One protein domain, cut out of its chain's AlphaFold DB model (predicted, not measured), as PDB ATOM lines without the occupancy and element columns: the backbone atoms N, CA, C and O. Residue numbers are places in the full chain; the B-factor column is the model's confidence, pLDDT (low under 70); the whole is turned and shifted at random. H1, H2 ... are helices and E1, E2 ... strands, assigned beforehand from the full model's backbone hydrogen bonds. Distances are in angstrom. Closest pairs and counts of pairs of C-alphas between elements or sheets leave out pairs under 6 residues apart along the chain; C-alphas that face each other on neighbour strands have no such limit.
ATOM      1  N   GLU A   2      25.169 -30.158  28.170       85.56
ATOM      2  CA  GLU A   2      25.320 -31.103  29.279       85.56
ATOM      3  C   GLU A   2      23.992 -31.255  30.037       85.56
ATOM      4  O   GLU A   2      23.310 -30.269  30.311       85.56
ATOM      5  N   LEU A   3      23.606 -32.488  30.393       87.88
ATOM      6  CA  LEU A   3      22.320 -32.779  31.050       87.88
ATOM      7  C   LEU A   3      22.113 -31.939  32.323       87.88
ATOM      8  O   LEU A   3      21.012 -31.461  32.582       87.88
ATOM      9  N   VAL A   4      23.171 -31.728  33.108       87.31
ATOM     10  CA  VAL A   4      23.112 -30.947  34.352       87.31
ATOM     11  C   VAL A   4      22.721 -29.491  34.088       87.31
ATOM     12  O   VAL A   4      21.907 -28.939  34.831       87.31
ATOM     13  N   GLU A   5      23.244 -28.883  33.020       88.00
ATOM     14  CA  GLU A   5      22.900 -27.513  32.627       88.00
ATOM     15  C   GLU A   5      21.420 -27.415  32.254       88.00
ATOM     16  O   GLU A   5      20.721 -26.533  32.753       88.00
ATOM     17  N   VAL A   6      20.926 -28.364  31.452       90.75
ATOM     18  CA  VAL A   6      19.518 -28.429  31.027       90.75
ATOM     19  C   VAL A   6      18.583 -28.544  32.227       90.75
ATOM     20  O   VAL A   6      17.626 -27.782  32.362       90.75
ATOM     21  N   LEU A   7      18.874 -29.471  33.142       90.38
ATOM     22  CA  LEU A   7      18.051 -29.696  34.328       90.38
ATOM     23  C   LEU A   7      18.071 -28.483  35.275       90.38
ATOM     24  O   LEU A   7      17.025 -28.100  35.803       90.38
ATOM     25  N   SER A   8      19.232 -27.849  35.456       87.56
ATOM     26  CA  SER A   8      19.369 -26.627  36.258       87.56
ATOM     27  C   SER A   8      18.571 -25.463  35.658       87.56
ATOM     28  O   SER A   8      17.795 -24.807  36.356       87.56
ATOM     29  N   GLN A   9      18.657 -25.263  34.338       87.06
ATOM     30  CA  GLN A   9      17.892 -24.240  33.616       87.06
ATOM     31  C   GLN A   9      16.378 -24.493  33.620       87.06
ATOM     32  O   GLN A   9      15.603 -23.531  33.597       87.06
ATOM     33  N   ALA A  10      15.958 -25.761  33.700       85.81
ATOM     34  CA  ALA A  10      14.572 -26.177  33.929       85.81
ATOM     35  C   ALA A  10      14.115 -25.987  35.397       85.81
ATOM     36  O   ALA A  10      12.975 -26.299  35.758       85.81
ATOM     37  N   GLY A  11      14.983 -25.451  36.265       84.50
ATOM     38  CA  GLY A  11      14.676 -25.117  37.654       84.50
ATOM     39  C   GLY A  11      14.712 -26.318  38.600       84.50
ATOM     40  O   GLY A  11      13.959 -26.337  39.586       84.50
ATOM     41  N   LEU A  12      15.524 -27.335  38.295       85.75
ATOM     42  CA  LEU A  12      15.829 -28.425  39.221       85.75
ATOM     43  C   LEU A  12      17.069 -28.067  40.059       85.75
ATOM     44  O   LEU A  12      18.057 -27.589  39.503       85.75
ATOM     45  N   PRO A  13      17.041 -28.284  41.389       80.19
ATOM     46  CA  PRO A  13      18.151 -27.952  42.280       80.19
ATOM     47  C   PRO A  13      19.281 -28.976  42.118       80.19
ATOM     48  O   PRO A  13      19.374 -29.946  42.865       80.19
ATOM     49  N   MET A  14      20.107 -28.772  41.096       78.88
ATOM     50  CA  MET A  14      21.183 -29.674  40.701       78.88
ATOM     51  C   MET A  14      22.537 -29.050  41.024       78.88
ATOM     52  O   MET A  14      22.771 -27.880  40.727       78.88
ATOM     53  N   ILE A  15      23.439 -29.843  41.597       80.06
ATOM     54  CA  ILE A  15      24.835 -29.460  41.808       80.06
ATOM     55  C   ILE A  15      25.739 -30.551  41.238       80.06
ATOM     56  O   ILE A  15      25.526 -31.735  41.498       80.06
ATOM     57  N   SER A  16      26.724 -30.154  40.432       80.50
ATOM     58  CA  SER A  16      27.785 -31.053  39.979       80.50
ATOM     59  C   SER A  16      28.961 -30.935  40.942       80.50
ATOM     60  O   SER A  16      29.447 -29.835  41.207       80.50
ATOM     61  N   VAL A  17      29.385 -32.061  41.506       82.88
ATOM     62  CA  VAL A  17      30.473 -32.162  42.486       82.88
ATOM     63  C   VAL A  17      31.382 -33.328  42.115       82.88
ATOM     64  O   VAL A  17      30.952 -34.286  41.473       82.88
ATOM     65  N   SER A  18      32.660 -33.247  42.491       86.62
ATOM     66  CA  SER A  18      33.636 -34.289  42.166       86.62
ATOM     67  C   SER A  18      33.310 -35.603  42.883       86.62
ATOM     68  O   SER A  18      32.767 -35.612  43.988       86.62
ATOM     69  N   LYS A  19      33.687 -36.732  42.271       84.81
ATOM     70  CA  LYS A  19      33.423 -38.070  42.819       84.81
ATOM     71  C   LYS A  19      33.874 -38.252  44.285       84.81
ATOM     72  O   LYS A  19      33.055 -38.723  45.062       84.81
ATOM     73  N   PRO A  20      35.067 -37.792  44.720       88.25
ATOM     74  CA  PRO A  20      35.474 -37.909  46.125       88.25
ATOM     75  C   PRO A  20      34.551 -37.171  47.105       88.25
ATOM     76  O   PRO A  20      34.374 -37.608  48.237       88.25
ATOM     77  N   ILE A  21      33.959 -36.048  46.677       85.12
ATOM     78  CA  ILE A  21      32.996 -35.293  47.489       85.12
ATOM     79  C   ILE A  21      31.681 -36.068  47.578       85.12
ATOM     80  O   ILE A  21      31.123 -36.187  48.664       85.12
ATOM     81  N   VAL A  22      31.204 -36.617  46.456       84.75
ATOM     82  CA  VAL A  22      30.000 -37.460  46.423       84.75
ATOM     83  C   VAL A  22      30.159 -38.672  47.337       84.75
ATOM     84  O   VAL A  22      29.277 -38.914  48.156       84.75
ATOM     85  N   ASP A  23      31.285 -39.380  47.241       85.44
ATOM     86  CA  ASP A  23      31.570 -40.566  48.054       85.44
ATOM     87  C   ASP A  23      31.555 -40.206  49.553       85.44
ATOM     88  O   ASP A  23      30.839 -40.829  50.333       85.44
ATOM     89  N   GLY A  24      32.211 -39.104  49.942       85.75
ATOM     90  CA  GLY A  24      32.177 -38.613  51.325       85.75
ATOM     91  C   GLY A  24      30.778 -38.216  51.821       85.75
ATOM     92  O   GLY A  24      30.456 -38.424  52.989       85.75
ATOM     93  N   PHE A  25      29.921 -37.671  50.949       84.44
ATOM     94  CA  PHE A  25      28.525 -37.365  51.280       84.44
ATOM     95  C   PHE A  25      27.671 -38.620  51.449       84.44
ATOM     96  O   PHE A  25      26.836 -38.657  52.348       84.44
ATOM     97  N   VAL A  26      27.869 -39.632  50.603       84.12
ATOM     98  CA  VAL A  26      27.165 -40.918  50.701       84.12
ATOM     99  C   VAL A  26      27.556 -41.643  51.991       84.12
ATOM    100  O   VAL A  26      26.675 -42.153  52.683       84.12
ATOM    101  N   ASP A  27      28.841 -41.610  52.355       84.38
ATOM    102  CA  ASP A  27      29.356 -42.203  53.595       84.38
ATOM    103  C   ASP A  27      28.823 -41.488  54.848       84.38
ATOM    104  O   ASP A  27      28.449 -42.130  55.831       84.38
ATOM    105  N   ALA A  28      28.764 -40.152  54.824       85.62
ATOM    106  CA  ALA A  28      28.308 -39.350  55.959       85.62
ATOM    107  C   ALA A  28      26.774 -39.258  56.072       85.62
ATOM    108  O   ALA A  28      26.243 -39.070  57.169       85.62
ATOM    109  N   TYR A  29      26.050 -39.344  54.952       82.38
ATOM    110  CA  TYR A  29      24.603 -39.153  54.895       82.38
ATOM    111  C   TYR A  29      23.957 -40.094  53.856       82.38
ATOM    112  O   TYR A  29      23.773 -39.726  52.694       82.38
ATOM    113  N   PRO A  30      23.525 -41.301  54.271       74.00
ATOM    114  CA  PRO A  30      22.981 -42.315  53.359       74.00
ATOM    115  C   PRO A  30      21.715 -41.897  52.591       74.00
ATOM    116  O   PRO A  30      21.329 -42.550  51.626       74.00
ATOM    117  N   SER A  31      21.039 -40.824  53.012       75.06
ATOM    118  CA  SER A  31      19.836 -40.276  52.373       75.06
ATOM    119  C   SER A  31      20.118 -39.225  51.289       75.06
ATOM    120  O   SER A  31      19.179 -38.597  50.797       75.06
ATOM    121  N   VAL A  32      21.377 -39.019  50.879       78.94
ATOM    122  CA  VAL A  32      21.698 -38.184  49.708       78.94
ATOM    123  C   VAL A  32      21.089 -38.793  48.442       78.94
ATOM    124  O   VAL A  32      21.391 -39.918  48.050       78.94
ATOM    125  N   HIS A  33      20.233 -38.027  47.766       78.38
ATOM    126  CA  HIS A  33      19.642 -38.436  46.495       78.38
ATOM    127  C   HIS A  33      20.582 -38.111  45.332       78.38
ATOM    128  O   HIS A  33      20.659 -36.968  44.882       78.38
ATOM    129  N   LEU A  34      21.274 -39.130  44.822       85.31
ATOM    130  CA  LEU A  34      22.030 -39.024  43.576       85.31
ATOM    131  C   LEU A  34      21.080 -38.994  42.379       85.31
ATOM    132  O   LEU A  34      20.072 -39.708  42.355       85.31
ATOM    133  N   LEU A  35      21.423 -38.195  41.365       87.69
ATOM    134  CA  LEU A  35      20.680 -38.208  40.114       87.69
ATOM    135  C   LEU A  35      20.784 -39.599  39.486       87.69
ATOM    136  O   LEU A  35      21.863 -40.072  39.142       87.69
ATOM    137  N   ASN A  36      19.629 -40.225  39.329       89.88
ATOM    138  CA  ASN A  36      19.438 -41.422  38.536       89.88
ATOM    139  C   ASN A  36      18.144 -41.252  37.718       89.88
ATOM    140  O   ASN A  36      17.324 -40.380  38.044       89.88
ATOM    141  N   PRO A  37      17.930 -42.057  36.666       92.12
ATOM    142  CA  PRO A  37      16.762 -41.919  35.796       92.12
ATOM    143  C   PRO A  37      15.433 -42.000  36.555       92.12
ATOM    144  O   PRO A  37      14.519 -41.218  36.296       92.12
ATOM    145  N   HIS A  38      15.329 -42.886  37.548       90.06
ATOM    146  CA  HIS A  38      14.138 -42.998  38.386       90.06
ATOM    147  C   HIS A  38      13.841 -41.710  39.167       90.06
ATOM    148  O   HIS A  38      12.714 -41.207  39.137       90.06
ATOM    149  N   PHE A  39      14.842 -41.173  39.864       89.44
ATOM    150  CA  PHE A  39      14.710 -39.949  40.644       89.44
ATOM    151  C   PHE A  39      14.344 -38.767  39.747       89.44
ATOM    152  O   PHE A  39      13.462 -37.981  40.099       89.44
ATOM    153  N   LEU A  40      14.946 -38.688  38.555       91.88
ATOM    154  CA  LEU A  40      14.616 -37.662  37.575       91.88
ATOM    155  C   LEU A  40      13.154 -37.751  37.117       91.88
ATOM    156  O   LEU A  40      12.447 -36.749  37.198       91.88
ATOM    157  N   LYS A  41      12.674 -38.936  36.710       92.38
ATOM    158  CA  LYS A  41      11.267 -39.145  36.317       92.38
ATOM    159  C   LYS A  41      10.309 -38.670  37.414       92.38
ATOM    160  O   LYS A  41       9.442 -37.840  37.152       92.38
ATOM    161  N   ASN A  42      10.534 -39.085  38.665       89.88
ATOM    162  CA  ASN A  42       9.722 -38.652  39.811       89.88
ATOM    163  C   ASN A  42       9.706 -37.126  39.994       89.88
ATOM    164  O   ASN A  42       8.658 -36.544  40.292       89.88
ATOM    165  N   LEU A  43      10.863 -36.469  39.860       89.38
ATOM    166  CA  LEU A  43      10.965 -35.015  39.975       89.38
ATOM    167  C   LEU A  43      10.187 -34.310  38.865       89.38
ATOM    168  O   LEU A  43       9.446 -33.369  39.156       89.38
ATOM    169  N   LEU A  44      10.328 -34.771  37.622       90.75
ATOM    170  CA  LEU A  44       9.656 -34.193  36.460       90.75
ATOM    171  C   LEU A  44       8.136 -34.353  36.546       90.75
ATOM    172  O   LEU A  44       7.420 -33.368  36.366       90.75
ATOM    173  N   ILE A  45       7.653 -35.538  36.932       90.44
ATOM    174  CA  ILE A  45       6.223 -35.823  37.135       90.44
ATOM    175  C   ILE A  45       5.631 -34.899  38.211       90.44
ATOM    176  O   ILE A  45       4.589 -34.277  38.008       90.44
ATOM    177  N   ARG A  46       6.310 -34.752  39.358       87.69
ATOM    178  CA  ARG A  46       5.815 -33.940  40.485       87.69
ATOM    179  C   ARG A  46       5.860 -32.439  40.219       87.69
ATOM    180  O   ARG A  46       4.982 -31.710  40.672       87.69
ATOM    181  N   ARG A  47       6.914 -31.957  39.557       84.19
ATOM    182  CA  ARG A  47       7.167 -30.520  39.366       84.19
ATOM    183  C   ARG A  47       6.585 -29.972  38.062       84.19
ATOM    184  O   ARG A  47       6.558 -28.753  37.929       84.19
ATOM    185  N   LYS A  48       6.149 -30.835  37.129       77.75
ATOM    186  CA  LYS A  48       5.615 -30.469  35.803       77.75
ATOM    187  C   LYS A  48       6.496 -29.439  35.083       77.75
ATOM    188  O   LYS A  48       6.030 -28.381  34.667       77.75
ATOM    189  N   ARG A  49       7.805 -29.707  35.023       78.50
ATOM    190  CA  ARG A  49       8.774 -28.804  34.381       78.50
ATOM    191  C   ARG A  49       8.721 -28.961  32.863       78.50
ATOM    192  O   ARG A  49       8.635 -30.080  32.374       78.50
ATOM    193  N   GLY A  50       8.797 -27.837  32.154       75.88
ATOM    194  CA  GLY A  50       8.979 -27.796  30.704       75.88
ATOM    195  C   GLY A  50      10.434 -27.513  30.326       75.88
ATOM    196  O   GLY A  50      11.204 -27.006  31.145       75.88
ATOM    197  N   PHE A  51      10.778 -27.817  29.078       86.25
ATOM    198  CA  PHE A  51      12.090 -27.572  28.475       86.25
ATOM    199  C   PHE A  51      11.980 -26.479  27.412       86.25
ATOM    200  O   PHE A  51      10.899 -26.265  26.859       86.25
ATOM    201  N   ARG A  52      13.067 -25.739  27.165       81.44
ATOM    202  CA  ARG A  52      13.043 -24.563  26.275       81.44
ATOM    203  C   ARG A  52      13.179 -24.946  24.810       81.44
ATOM    204  O   ARG A  52      12.732 -24.204  23.941       81.44
ATOM    205  N   SER A  53      13.814 -26.085  24.556       86.19
ATOM    206  CA  SER A  53      14.089 -26.600  23.223       86.19
ATOM    207  C   SER A  53      13.776 -28.093  23.131       86.19
ATOM    208  O   SER A  53      13.684 -28.803  24.140       86.19
ATOM    209  N   LYS A  54      13.604 -28.572  21.898       87.56
ATOM    210  CA  LYS A  54      13.394 -29.992  21.608       87.56
ATOM    211  C   LYS A  54      14.620 -30.804  22.012       87.56
ATOM    212  O   LYS A  54      14.487 -31.862  22.614       87.56
ATOM    213  N   GLU A  55      15.806 -30.277  21.739       90.62
ATOM    214  CA  GLU A  55      17.095 -30.908  22.012       90.62
ATOM    215  C   GLU A  55      17.290 -31.146  23.516       90.62
ATOM    216  O   GLU A  55      17.715 -32.228  23.921       90.62
ATOM    217  N   GLU A  56      16.904 -30.175  24.350       91.62
ATOM    218  CA  GLU A  56      16.885 -30.316  25.811       91.62
ATOM    219  C   GLU A  56      15.959 -31.450  26.263       91.62
ATOM    220  O   GLU A  56      16.362 -32.311  27.047       91.62
ATOM    221  N   ALA A  57      14.722 -31.469  25.761       91.12
ATOM    222  CA  ALA A  57      13.742 -32.482  26.136       91.12
ATOM    223  C   ALA A  57      14.173 -33.890  25.700       91.12
ATOM    224  O   ALA A  57      14.017 -34.843  26.462       91.12
ATOM    225  N   VAL A  58      14.761 -34.021  24.507       93.00
ATOM    226  CA  VAL A  58      15.284 -35.290  23.986       93.00
ATOM    227  C   VAL A  58      16.459 -35.790  24.822       93.00
ATOM    228  O   VAL A  58      16.486 -36.971  25.162       93.00
ATOM    229  N   LEU A  59      17.381 -34.912  25.230       94.06
ATOM    230  CA  LEU A  59      18.492 -35.276  26.118       94.06
ATOM    231  C   LEU A  59      17.984 -35.816  27.466       94.06
ATOM    232  O   LEU A  59      18.477 -36.818  27.988       94.06
ATOM    233  N   VAL A  60      16.966 -35.165  28.030       94.25
ATOM    234  CA  VAL A  60      16.346 -35.579  29.294       94.25
ATOM    235  C   VAL A  60      15.561 -36.880  29.136       94.25
ATOM    236  O   VAL A  60      15.611 -37.736  30.025       94.25
ATOM    237  N   LEU A  61      14.861 -37.060  28.016       95.19
ATOM    238  CA  LEU A  61      14.173 -38.302  27.682       95.19
ATOM    239  C   LEU A  61      15.170 -39.456  27.549       95.19
ATOM    240  O   LEU A  61      14.971 -40.498  28.166       95.19
ATOM    241  N   GLU A  62      16.266 -39.269  26.814       95.06
ATOM    242  CA  GLU A  62      17.292 -40.297  26.620       95.06
ATOM    243  C   GLU A  62      17.849 -40.798  27.958       95.06
ATOM    244  O   GLU A  62      17.920 -42.013  28.188       95.06
ATOM    245  N   TYR A  63      18.156 -39.871  28.870       94.81
ATOM    246  CA  TYR A  63      18.575 -40.213  30.225       94.81
ATOM    247  C   TYR A  63      17.456 -40.900  31.024       94.81
ATOM    248  O   TYR A  63      17.706 -41.914  31.676       94.81
ATOM    249  N   SER A  64      16.215 -40.413  30.940       94.19
ATOM    250  CA  SER A  64      15.047 -40.987  31.639       94.19
ATOM    251  C   SER A  64      14.706 -42.412  31.187       94.19
ATOM    252  O   SER A  64      14.105 -43.169  31.950       94.19
ATOM    253  N   LEU A  65      15.096 -42.774  29.963       95.06
ATOM    254  CA  LEU A  65      14.948 -44.108  29.383       95.06
ATOM    255  C   LEU A  65      16.213 -44.974  29.547       95.06
ATOM    256  O   LEU A  65      16.295 -46.067  28.985       95.06
ATOM    257  N   SER A  66      17.264 -44.507  30.227       93.94
ATOM    258  CA  SER A  66      18.515 -45.276  30.368       93.94
ATOM    259  C   SER A  66      18.417 -46.454  31.347       93.94
ATOM    260  O   SER A  66      19.174 -47.408  31.205       93.94
ATOM    261  N   ASP A  67      17.433 -46.451  32.251       92.75
ATOM    262  CA  ASP A  67      17.138 -47.525  33.210       92.75
ATOM    263  C   ASP A  67      16.087 -48.531  32.704       92.75
ATOM    264  O   ASP A  67      15.512 -49.264  33.499       92.75
ATOM    265  N   MET A  68      15.821 -48.601  31.394       89.88
ATOM    266  CA  MET A  68      14.769 -49.466  30.826       89.88
ATOM    267  C   MET A  68      14.936 -50.968  31.140       89.88
ATOM    268  O   MET A  68      13.964 -51.718  31.098       89.88
ATOM    269  N   GLY A  69      16.150 -51.413  31.483       85.00
ATOM    270  CA  GLY A  69      16.412 -52.782  31.945       85.00
ATOM    271  C   GLY A  69      15.984 -53.070  33.393       85.00
ATOM    272  O   GLY A  69      16.003 -54.229  33.804       85.00
ATOM    273  N   ASP A  70      15.615 -52.053  34.174       87.62
ATOM    274  CA  ASP A  70      15.144 -52.201  35.554       87.62
ATOM    275  C   ASP A  70      13.690 -52.726  35.570       87.62
ATOM    276  O   ASP A  70      12.820 -52.138  34.920       87.62
ATOM    277  N   PRO A  71      13.367 -53.787  36.338       84.00
ATOM    278  CA  PRO A  71      12.001 -54.306  36.456       84.00
ATOM    279  C   PRO A  71      10.953 -53.258  36.860       84.00
ATOM    280  O   PRO A  71       9.799 -53.346  36.443       84.00
ATOM    281  N   SER A  72      11.355 -52.260  37.647       84.94
ATOM    282  CA  SER A  72      10.492 -51.187  38.144       84.94
ATOM    283  C   SER A  72      10.290 -50.041  37.148       84.94
ATOM    284  O   SER A  72       9.503 -49.135  37.422       84.94
ATOM    285  N   PHE A  73      10.972 -50.058  35.995       89.88
ATOM    286  CA  PHE A  73      10.941 -48.992  34.989       89.88
ATOM    287  C   PHE A  73       9.515 -48.546  34.625       89.88
ATOM    288  O   PHE A  73       9.236 -47.346  34.579       89.88
ATOM    289  N   TRP A  74       8.616 -49.508  34.405       85.00
ATOM    290  CA  TRP A  74       7.258 -49.272  33.903       85.00
ATOM    291  C   TRP A  74       6.377 -48.499  34.880       85.00
ATOM    292  O   TRP A  74       5.706 -47.556  34.467       85.00
ATOM    293  N   ASP A  75       6.445 -48.829  36.172       83.31
ATOM    294  CA  ASP A  75       5.659 -48.167  37.225       83.31
ATOM    295  C   ASP A  75       6.048 -46.693  37.401       83.31
ATOM    296  O   ASP A  75       5.332 -45.903  38.008       83.31
ATOM    297  N   LYS A  76       7.224 -46.323  36.887       87.44
ATOM    298  CA  LYS A  76       7.860 -45.016  37.065       87.44
ATOM    299  C   LYS A  76       7.841 -44.173  35.791       87.44
ATOM    300  O   LYS A  76       8.297 -43.030  35.821       87.44
ATOM    301  N   LEU A  77       7.394 -44.749  34.675       90.69
ATOM    302  CA  LEU A  77       7.264 -44.059  33.393       90.69
ATOM    303  C   LEU A  77       5.935 -43.297  33.306       90.69
ATOM    304  O   LEU A  77       5.872 -42.243  32.681       90.69
ATOM    305  N   GLU A  78       4.889 -43.816  33.949       91.69
ATOM    306  CA  GLU A  78       3.553 -43.220  33.966       91.69
ATOM    307  C   GLU A  78       3.563 -41.782  34.511       91.69
ATOM    308  O   GLU A  78       4.169 -41.482  35.539       91.69
ATOM    309  N   GLY A  79       2.873 -40.875  33.818       90.94
ATOM    310  CA  GLY A  79       2.781 -39.460  34.167       90.94
ATOM    311  C   GLY A  79       3.931 -38.599  33.635       90.94
ATOM    312  O   GLY A  79       3.897 -37.376  33.792       90.94
ATOM    313  N   LEU A  80       4.944 -39.192  32.993       93.19
ATOM    314  CA  LEU A  80       6.073 -38.449  32.437       93.19
ATOM    315  C   LEU A  80       5.677 -37.736  31.129       93.19
ATOM    316  O   LEU A  80       5.498 -38.375  30.096       93.19
ATOM    317  N   ALA A  81       5.578 -36.407  31.165       92.69
ATOM    318  CA  ALA A  81       5.217 -35.550  30.028       92.69
ATOM    319  C   ALA A  81       6.435 -35.167  29.163       92.69
ATOM    320  O   ALA A  81       6.827 -34.003  29.112       92.69
ATOM    321  N   LEU A  82       7.077 -36.163  28.545       93.31
ATOM    322  CA  LEU A  82       8.308 -35.988  27.758       93.31
ATOM    323  C   LEU A  82       8.299 -36.670  26.388       93.31
ATOM    324  O   LEU A  82       9.326 -36.666  25.715       93.31
ATOM    325  N   LEU A  83       7.187 -37.274  25.969       93.25
ATOM    326  CA  LEU A  83       7.130 -37.985  24.695       93.25
ATOM    327  C   LEU A  83       6.979 -36.975  23.539       93.25
ATOM    328  O   LEU A  83       5.931 -36.333  23.471       93.25
ATOM    329  N   PRO A  84       7.983 -36.796  22.657       93.94
ATOM    330  CA  PRO A  84       7.945 -35.788  21.601       93.94
ATOM    331  C   PRO A  84       7.038 -36.241  20.455       93.94
ATOM    332  O   PRO A  84       7.125 -37.381  19.993       93.94
ATOM    333  N   MET A  85       6.184 -35.333  19.994       95.81
ATOM    334  CA  MET A  85       5.180 -35.567  18.958       95.81
ATOM    335  C   MET A  85       5.556 -34.859  17.655       95.81
ATOM    336  O   MET A  85       6.280 -33.865  17.666       95.81
ATOM    337  N   ALA A  86       5.019 -35.318  16.525       96.19
ATOM    338  CA  ALA A  86       5.329 -34.777  15.200       96.19
ATOM    339  C   ALA A  86       4.940 -33.292  15.026       96.19
ATOM    340  O   ALA A  86       5.555 -32.588  14.231       96.19
ATOM    341  N   ASN A  87       3.968 -32.779  15.795       94.75
ATOM    342  CA  ASN A  87       3.634 -31.339  15.828       94.75
ATOM    343  C   ASN A  87       4.628 -30.497  16.657       94.75
ATOM    344  O   ASN A  87       4.378 -29.313  16.877       94.75
ATOM    345  N   GLY A  88       5.694 -31.098  17.191       92.06
ATOM    346  CA  GLY A  88       6.651 -30.451  18.091       92.06
ATOM    347  C   GLY A  88       6.170 -30.292  19.539       92.06
ATOM    348  O   GLY A  88       6.891 -29.723  20.358       92.06
ATOM    349  N   SER A  89       4.971 -30.778  19.878       92.31
ATOM    350  CA  SER A  89       4.494 -30.818  21.265       92.31
ATOM    351  C   SER A  89       5.041 -32.035  22.016       92.31
ATOM    352  O   SER A  89       5.640 -32.935  21.428       92.31
ATOM    353  N   PHE A  90       4.815 -32.067  23.328       91.75
ATOM    354  CA  PHE A  90       5.145 -33.210  24.172       91.75
ATOM    355  C   PHE A  90       3.877 -33.762  24.806       91.75
ATOM    356  O   PHE A  90       3.025 -33.001  25.267       91.75
ATOM    357  N   THR A  91       3.782 -35.086  24.864       93.06
ATOM    358  CA  THR A  91       2.693 -35.793  25.534       93.06
ATOM    359  C   THR A  91       3.206 -36.647  26.689       93.06
ATOM    360  O   THR A  91       4.410 -36.778  26.935       93.06
ATOM    361  N   THR A  92       2.258 -37.201  27.431       93.75
ATOM    362  CA  THR A  92       2.494 -37.967  28.648       93.75
ATOM    363  C   THR A  92       2.464 -39.461  28.368       93.75
ATOM    364  O   THR A  92       1.551 -39.958  27.706       93.75
ATOM    365  N   PHE A  93       3.433 -40.190  28.924       94.75
ATOM    366  CA  PHE A  93       3.351 -41.644  29.022       94.75
ATOM    367  C   PHE A  93       2.260 -42.021  30.029       94.75
ATOM    368  O   PHE A  93       2.378 -41.718  31.214       94.75
ATOM    369  N   ASN A  94       1.211 -42.695  29.576       94.50
ATOM    370  CA  ASN A  94       0.128 -43.211  30.416       94.50
ATOM    371  C   ASN A  94       0.063 -44.733  30.311       94.50
ATOM    372  O   ASN A  94       0.719 -45.334  29.453       94.50
ATOM    373  N   LYS A  95      -0.760 -45.369  31.147       93.75
ATOM    374  CA  LYS A  95      -1.073 -46.789  30.984       93.75
ATOM    375  C   LYS A  95      -1.826 -47.040  29.688       93.75
ATOM    376  O   LYS A  95      -2.510 -46.178  29.134       93.75
ATOM    377  N   ARG A  96      -1.727 -48.275  29.209       94.12
ATOM    378  CA  ARG A  96      -2.500 -48.747  28.064       94.12
ATOM    379  C   ARG A  96      -3.999 -48.503  28.279       94.12
ATOM    380  O   ARG A  96      -4.585 -49.025  29.219       94.12
ATOM    381  N   GLY A  97      -4.616 -47.756  27.364       91.50
ATOM    382  CA  GLY A  97      -6.051 -47.447  27.396       91.50
ATOM    383  C   GLY A  97      -6.412 -46.177  28.171       91.50
ATOM    384  O   GLY A  97      -7.554 -45.737  28.085       91.50
ATOM    385  N   GLU A  98      -5.451 -45.560  28.859       92.38
ATOM    386  CA  GLU A  98      -5.623 -44.264  29.511       92.38
ATOM    387  C   GLU A  98      -5.078 -43.134  28.626       92.38
ATOM    388  O   GLU A  98      -4.009 -43.246  28.022       92.38
ATOM    389  N   GLY A  99      -5.812 -42.021  28.563       88.81
ATOM    390  CA  GLY A  99      -5.453 -40.866  27.738       88.81
ATOM    391  C   GLY A  99      -5.575 -41.118  26.229       88.81
ATOM    392  O   GLY A  99      -6.285 -42.019  25.776       88.81
ATOM    393  N   GLU A 100      -4.902 -40.285  25.438       90.44
ATOM    394  CA  GLU A 100      -4.877 -40.430  23.981       90.44
ATOM    395  C   GLU A 100      -3.920 -41.542  23.539       90.44
ATOM    396  O   GLU A 100      -2.869 -41.774  24.148       90.44
ATOM    397  N   ARG A 101      -4.289 -42.228  22.449       95.50
ATOM    398  CA  ARG A 101      -3.425 -43.219  21.803       95.50
ATOM    399  C   ARG A 101      -2.334 -42.494  21.029       95.50
ATOM    400  O   ARG A 101      -2.640 -41.679  20.164       95.50
ATOM    401  N   VAL A 102      -1.092 -42.850  21.317       97.12
ATOM    402  CA  VAL A 102       0.085 -42.327  20.626       97.12
ATOM    403  C   VAL A 102       0.650 -43.416  19.725       97.12
ATOM    404  O   VAL A 102       0.775 -44.564  20.145       97.12
ATOM    405  N   PHE A 103       0.987 -43.080  18.487       97.94
ATOM    406  CA  PHE A 103       1.449 -44.028  17.485       97.94
ATOM    407  C   PHE A 103       2.950 -43.895  17.261       97.94
ATOM    408  O   PHE A 103       3.444 -42.845  16.851       97.94
ATOM    409  N   PHE A 104       3.661 -44.989  17.509       97.88
ATOM    410  CA  PHE A 104       5.018 -45.192  17.037       97.88
ATOM    411  C   PHE A 104       4.956 -45.732  15.605       97.88
ATOM    412  O   PHE A 104       4.295 -46.741  15.343       97.88
ATOM    413  N   THR A 105       5.625 -45.042  14.689       97.38
ATOM    414  CA  THR A 105       5.494 -45.232  13.241       97.38
ATOM    415  C   THR A 105       6.846 -45.497  12.592       97.38
ATOM    416  O   THR A 105       7.851 -44.889  12.959       97.38
ATOM    417  N   SER A 106       6.862 -46.344  11.568       95.56
ATOM    418  CA  SER A 106       7.939 -46.387  10.575       95.56
ATOM    419  C   SER A 106       7.984 -45.095   9.743       95.56
ATOM    420  O   SER A 106       7.067 -44.275   9.797       95.56
ATOM    421  N   SER A 116      -1.652 -35.015   8.922       93.31
ATOM    422  CA  SER A 116      -3.065 -35.269   9.232       93.31
ATOM    423  C   SER A 116      -3.366 -35.288  10.729       93.31
ATOM    424  O   SER A 116      -4.346 -34.705  11.183       93.31
ATOM    425  N   ILE A 117      -2.536 -35.981  11.512       95.06
ATOM    426  CA  ILE A 117      -2.718 -36.164  12.960       95.06
ATOM    427  C   ILE A 117      -1.387 -36.048  13.724       95.06
ATOM    428  O   ILE A 117      -1.073 -36.908  14.551       95.06
ATOM    429  N   PRO A 118      -0.597 -34.973  13.529       95.94
ATOM    430  CA  PRO A 118       0.745 -34.874  14.110       95.94
ATOM    431  C   PRO A 118       0.788 -34.908  15.642       95.94
ATOM    432  O   PRO A 118       1.821 -35.212  16.231       95.94
ATOM    433  N   HIS A 119      -0.324 -34.588  16.302       95.88
ATOM    434  CA  HIS A 119      -0.455 -34.627  17.758       95.88
ATOM    435  C   HIS A 119      -0.563 -36.054  18.322       95.88
ATOM    436  O   HIS A 119      -0.399 -36.230  19.525       95.88
ATOM    437  N   LEU A 120      -0.809 -37.063  17.475       96.75
ATOM    438  CA  LEU A 120      -0.903 -38.477  17.864       96.75
ATOM    439  C   LEU A 120       0.291 -39.313  17.390       96.75
ATOM    440  O   LEU A 120       0.359 -40.494  17.713       96.75
ATOM    441  N   VAL A 121       1.225 -38.738  16.634       97.69
ATOM    442  CA  VAL A 121       2.360 -39.458  16.038       97.69
ATOM    443  C   VAL A 121       3.647 -39.085  16.759       97.69
ATOM    444  O   VAL A 121       3.922 -37.902  16.949       97.69
ATOM    445  N   VAL A 122       4.431 -40.085  17.163       97.12
ATOM    446  CA  VAL A 122       5.758 -39.866  17.755       97.12
ATOM    447  C   VAL A 122       6.677 -39.230  16.721       97.12
ATOM    448  O   VAL A 122       6.701 -39.634  15.561       97.12
ATOM    449  N   ASP A 123       7.453 -38.243  17.150       95.62
ATOM    450  CA  ASP A 123       8.450 -37.595  16.309       95.62
ATOM    451  C   ASP A 123       9.501 -38.604  15.805       95.62
ATOM    452  O   ASP A 123      10.171 -39.268  16.599       95.62
ATOM    453  N   ASN A 124       9.655 -38.735  14.484       93.81
ATOM    454  CA  ASN A 124      10.609 -39.674  13.892       93.81
ATOM    455  C   ASN A 124      12.030 -39.104  13.761       93.81
ATOM    456  O   ASN A 124      12.935 -39.832  13.365       93.81
ATOM    457  N   SER A 125      12.245 -37.823  14.082       93.69
ATOM    458  CA  SER A 125      13.553 -37.171  13.968       93.69
ATOM    459  C   SER A 125      14.426 -37.383  15.217       93.69
ATOM    460  O   SER A 125      15.443 -36.705  15.392       93.69
ATOM    461  N   LEU A 126      13.988 -38.244  16.137       94.19
ATOM    462  CA  LEU A 126      14.685 -38.554  17.381       94.19
ATOM    463  C   LEU A 126      15.924 -39.429  17.120       94.19
ATOM    464  O   LEU A 126      15.959 -40.157  16.132       94.19
ATOM    465  N   PRO A 127      16.930 -39.415  18.014       94.88
ATOM    466  CA  PRO A 127      18.078 -40.310  17.901       94.88
ATOM    467  C   PRO A 127      17.664 -41.789  17.883       94.88
ATOM    468  O   PRO A 127      16.788 -42.198  18.650       94.88
ATOM    469  N   ASP A 128      18.351 -42.617  17.088       94.88
ATOM    470  CA  ASP A 128      18.060 -44.057  16.957       94.88
ATOM    471  C   ASP A 128      18.060 -44.799  18.304       94.88
ATOM    472  O   ASP A 128      17.260 -45.712  18.528       94.88
ATOM    473  N   SER A 129      18.932 -44.388  19.235       94.00
ATOM    474  CA  SER A 129      18.999 -44.926  20.601       94.00
ATOM    475  C   SER A 129      17.680 -44.741  21.360       94.00
ATOM    476  O   SER A 129      17.267 -45.627  22.110       94.00
ATOM    477  N   VAL A 130      17.011 -43.605  21.154       95.75
ATOM    478  CA  VAL A 130      15.724 -43.255  21.756       95.75
ATOM    479  C   VAL A 130      14.594 -43.947  21.003       95.75
ATOM    480  O   VAL A 130      13.762 -44.588  21.643       95.75
ATOM    481  N   LEU A 131      14.593 -43.898  19.666       96.81
ATOM    482  CA  LEU A 131      13.575 -44.556  18.838       96.81
ATOM    483  C   LEU A 131      13.485 -46.056  19.125       96.81
ATOM    484  O   LEU A 131      12.386 -46.581  19.269       96.81
ATOM    485  N   LYS A 132      14.622 -46.741  19.302       95.88
ATOM    486  CA  LYS A 132      14.647 -48.164  19.666       95.88
ATOM    487  C   LYS A 132      13.954 -48.436  21.004       95.88
ATOM    488  O   LYS A 132      13.154 -49.359  21.111       95.88
ATOM    489  N   LYS A 133      14.207 -47.607  22.019       95.94
ATOM    490  CA  LYS A 133      13.556 -47.742  23.333       95.94
ATOM    491  C   LYS A 133      12.065 -47.420  23.265       95.94
ATOM    492  O   LYS A 133      11.264 -48.096  23.901       95.94
ATOM    493  N   LEU A 134      11.678 -46.406  22.489       96.75
ATOM    494  CA  LEU A 134      10.269 -46.080  22.261       96.75
ATOM    495  C   LEU A 134       9.551 -47.213  21.516       96.75
ATOM    496  O   LEU A 134       8.445 -47.583  21.901       96.75
ATOM    497  N   HIS A 135      10.198 -47.837  20.533       96.75
ATOM    498  CA  HIS A 135       9.683 -49.045  19.897       96.75
ATOM    499  C   HIS A 135       9.448 -50.160  20.926       96.75
ATOM    500  O   HIS A 135       8.357 -50.724  20.977       96.75
ATOM    501  N   ASP A 136      10.420 -50.439  21.798       95.62
ATOM    502  CA  ASP A 136      10.291 -51.459  22.846       95.62
ATOM    503  C   ASP A 136       9.156 -51.121  23.841       95.62
ATOM    504  O   ASP A 136       8.409 -52.002  24.276       95.62
ATOM    505  N   ILE A 137       8.951 -49.832  24.149       95.50
ATOM    506  CA  ILE A 137       7.810 -49.339  24.940       95.50
ATOM    507  C   ILE A 137       6.477 -49.597  24.236       95.50
ATOM    508  O   ILE A 137       5.548 -50.087  24.884       95.50
ATOM    509  N   ALA A 138       6.376 -49.307  22.940       96.12
ATOM    510  CA  ALA A 138       5.169 -49.547  22.153       96.12
ATOM    511  C   ALA A 138       4.876 -51.053  22.037       96.12
ATOM    512  O   ALA A 138       3.739 -51.490  22.234       96.12
ATOM    513  N   TYR A 139       5.919 -51.854  21.796       95.75
ATOM    514  CA  TYR A 139       5.850 -53.309  21.669       95.75
ATOM    515  C   TYR A 139       5.431 -53.994  22.976       95.75
ATOM    516  O   TYR A 139       4.665 -54.955  22.950       95.75
ATOM    517  N   SER A 140       5.854 -53.469  24.134       93.56
ATOM    518  CA  SER A 140       5.475 -54.009  25.452       93.56
ATOM    519  C   SER A 140       3.963 -54.011  25.719       93.56
ATOM    520  O   SER A 140       3.501 -54.726  26.608       93.56
ATOM    521  N   ALA A 141       3.203 -53.178  24.997       93.31
ATOM    522  CA  ALA A 141       1.773 -52.946  25.174       93.31
ATOM    523  C   ALA A 141       1.342 -52.501  26.591       93.31
ATOM    524  O   ALA A 141       0.167 -52.613  26.939       93.31
ATOM    525  N   ARG A 142       2.264 -51.958  27.401       92.38
ATOM    526  CA  ARG A 142       1.987 -51.475  28.771       92.38
ATOM    527  C   ARG A 142       1.608 -49.997  28.845       92.38
ATOM    528  O   ARG A 142       0.964 -49.583  29.807       92.38
ATOM    529  N   SER A 143       1.990 -49.216  27.836       93.94
ATOM    530  CA  SER A 143       1.731 -47.774  27.773       93.94
ATOM    531  C   SER A 143       0.615 -47.415  26.785       93.94
ATOM    532  O   SER A 143       0.131 -48.264  26.034       93.94
ATOM    533  N   ASN A 144       0.220 -46.143  26.757       95.75
ATOM    534  CA  ASN A 144      -0.656 -45.561  25.738       95.75
ATOM    535  C   ASN A 144       0.002 -45.418  24.352       95.75
ATOM    536  O   ASN A 144      -0.633 -44.880  23.444       95.75
ATOM    537  N   MET A 145       1.235 -45.903  24.173       96.50
ATOM    538  CA  MET A 145       1.907 -45.955  22.880       96.50
ATOM    539  C   MET A 145       1.624 -47.278  22.151       96.50
ATOM    540  O   MET A 145       1.637 -48.361  22.742       96.50
TER     541      MET A 145
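Overview. This is residues 2 to 106 and 116 to 145 of the 465 residues of an uncharacterized protein of Arundo donax (UniProt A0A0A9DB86). An elongated body of short helices and much loop, with H4 near the middle, H1 and H3 packed on it at steep tilts, and H2 far out at one end. Towards the other end lie H5, the short strand E1 and long loop stretches. The printed part has 135 residues with five named helices and one named strand, in the order H1, H2, H3, H4, E1, H5; the class is mostly helix, though under half of the residues are in named elements. The whole is compact, with a radius of gyration of the C-alphas of 15.9 A, and spans 54 by 31 by 26 A.

Arrangement. H1, residues 3 to 9, touches H4, residues 54 to 64, at a steep tilt of 58 degrees, opposite ways; their closest C-alphas, of Val 6 and Glu 56, are 6.1 A apart. H2, residues 19 to 28, touches no helix. H3, residues 37 to 47, touches H4 at a steep tilt of 55 degrees, with the closest C-alphas, of Pro 37 and Ser 64, 4.6 A apart. H5, residues 128 to 139, and H4 only just touch, only at their ends, with 3 pairs of C-alphas within 8 A; the closest are those of Glu 62 and Val 130, 5.9 A apart. E1, residues 102 to 104, pairs with no named strand; its closest C-alpha to H5 is that of Phe 104, 6.7 A from that of His 135. Every O i to N i+4 pair is within hydrogen-bond range in H1, H2, H3 and H4, and 7 of 8 in H5.

Along the chain. H1 begins at C-alpha 3, (22.320, -32.779, 31.050). H2 is 14.2 A long, H3 15.3 A, H4 15.0 A and H5 16.0 A, ending at C-alpha 139, (5.850, -53.309, 21.669).

Size, cuts and confidence. The C-alphas of Ala 28 and Ser 116, the two farthest apart, are 56.4 A apart. Residues 107 to 115 are not printed, and C-alphas 106 and 116 are 15.7 A apart across the cut. The link from H4 to E1 is long, with 37 residues. No printed residue has a pLDDT under 70.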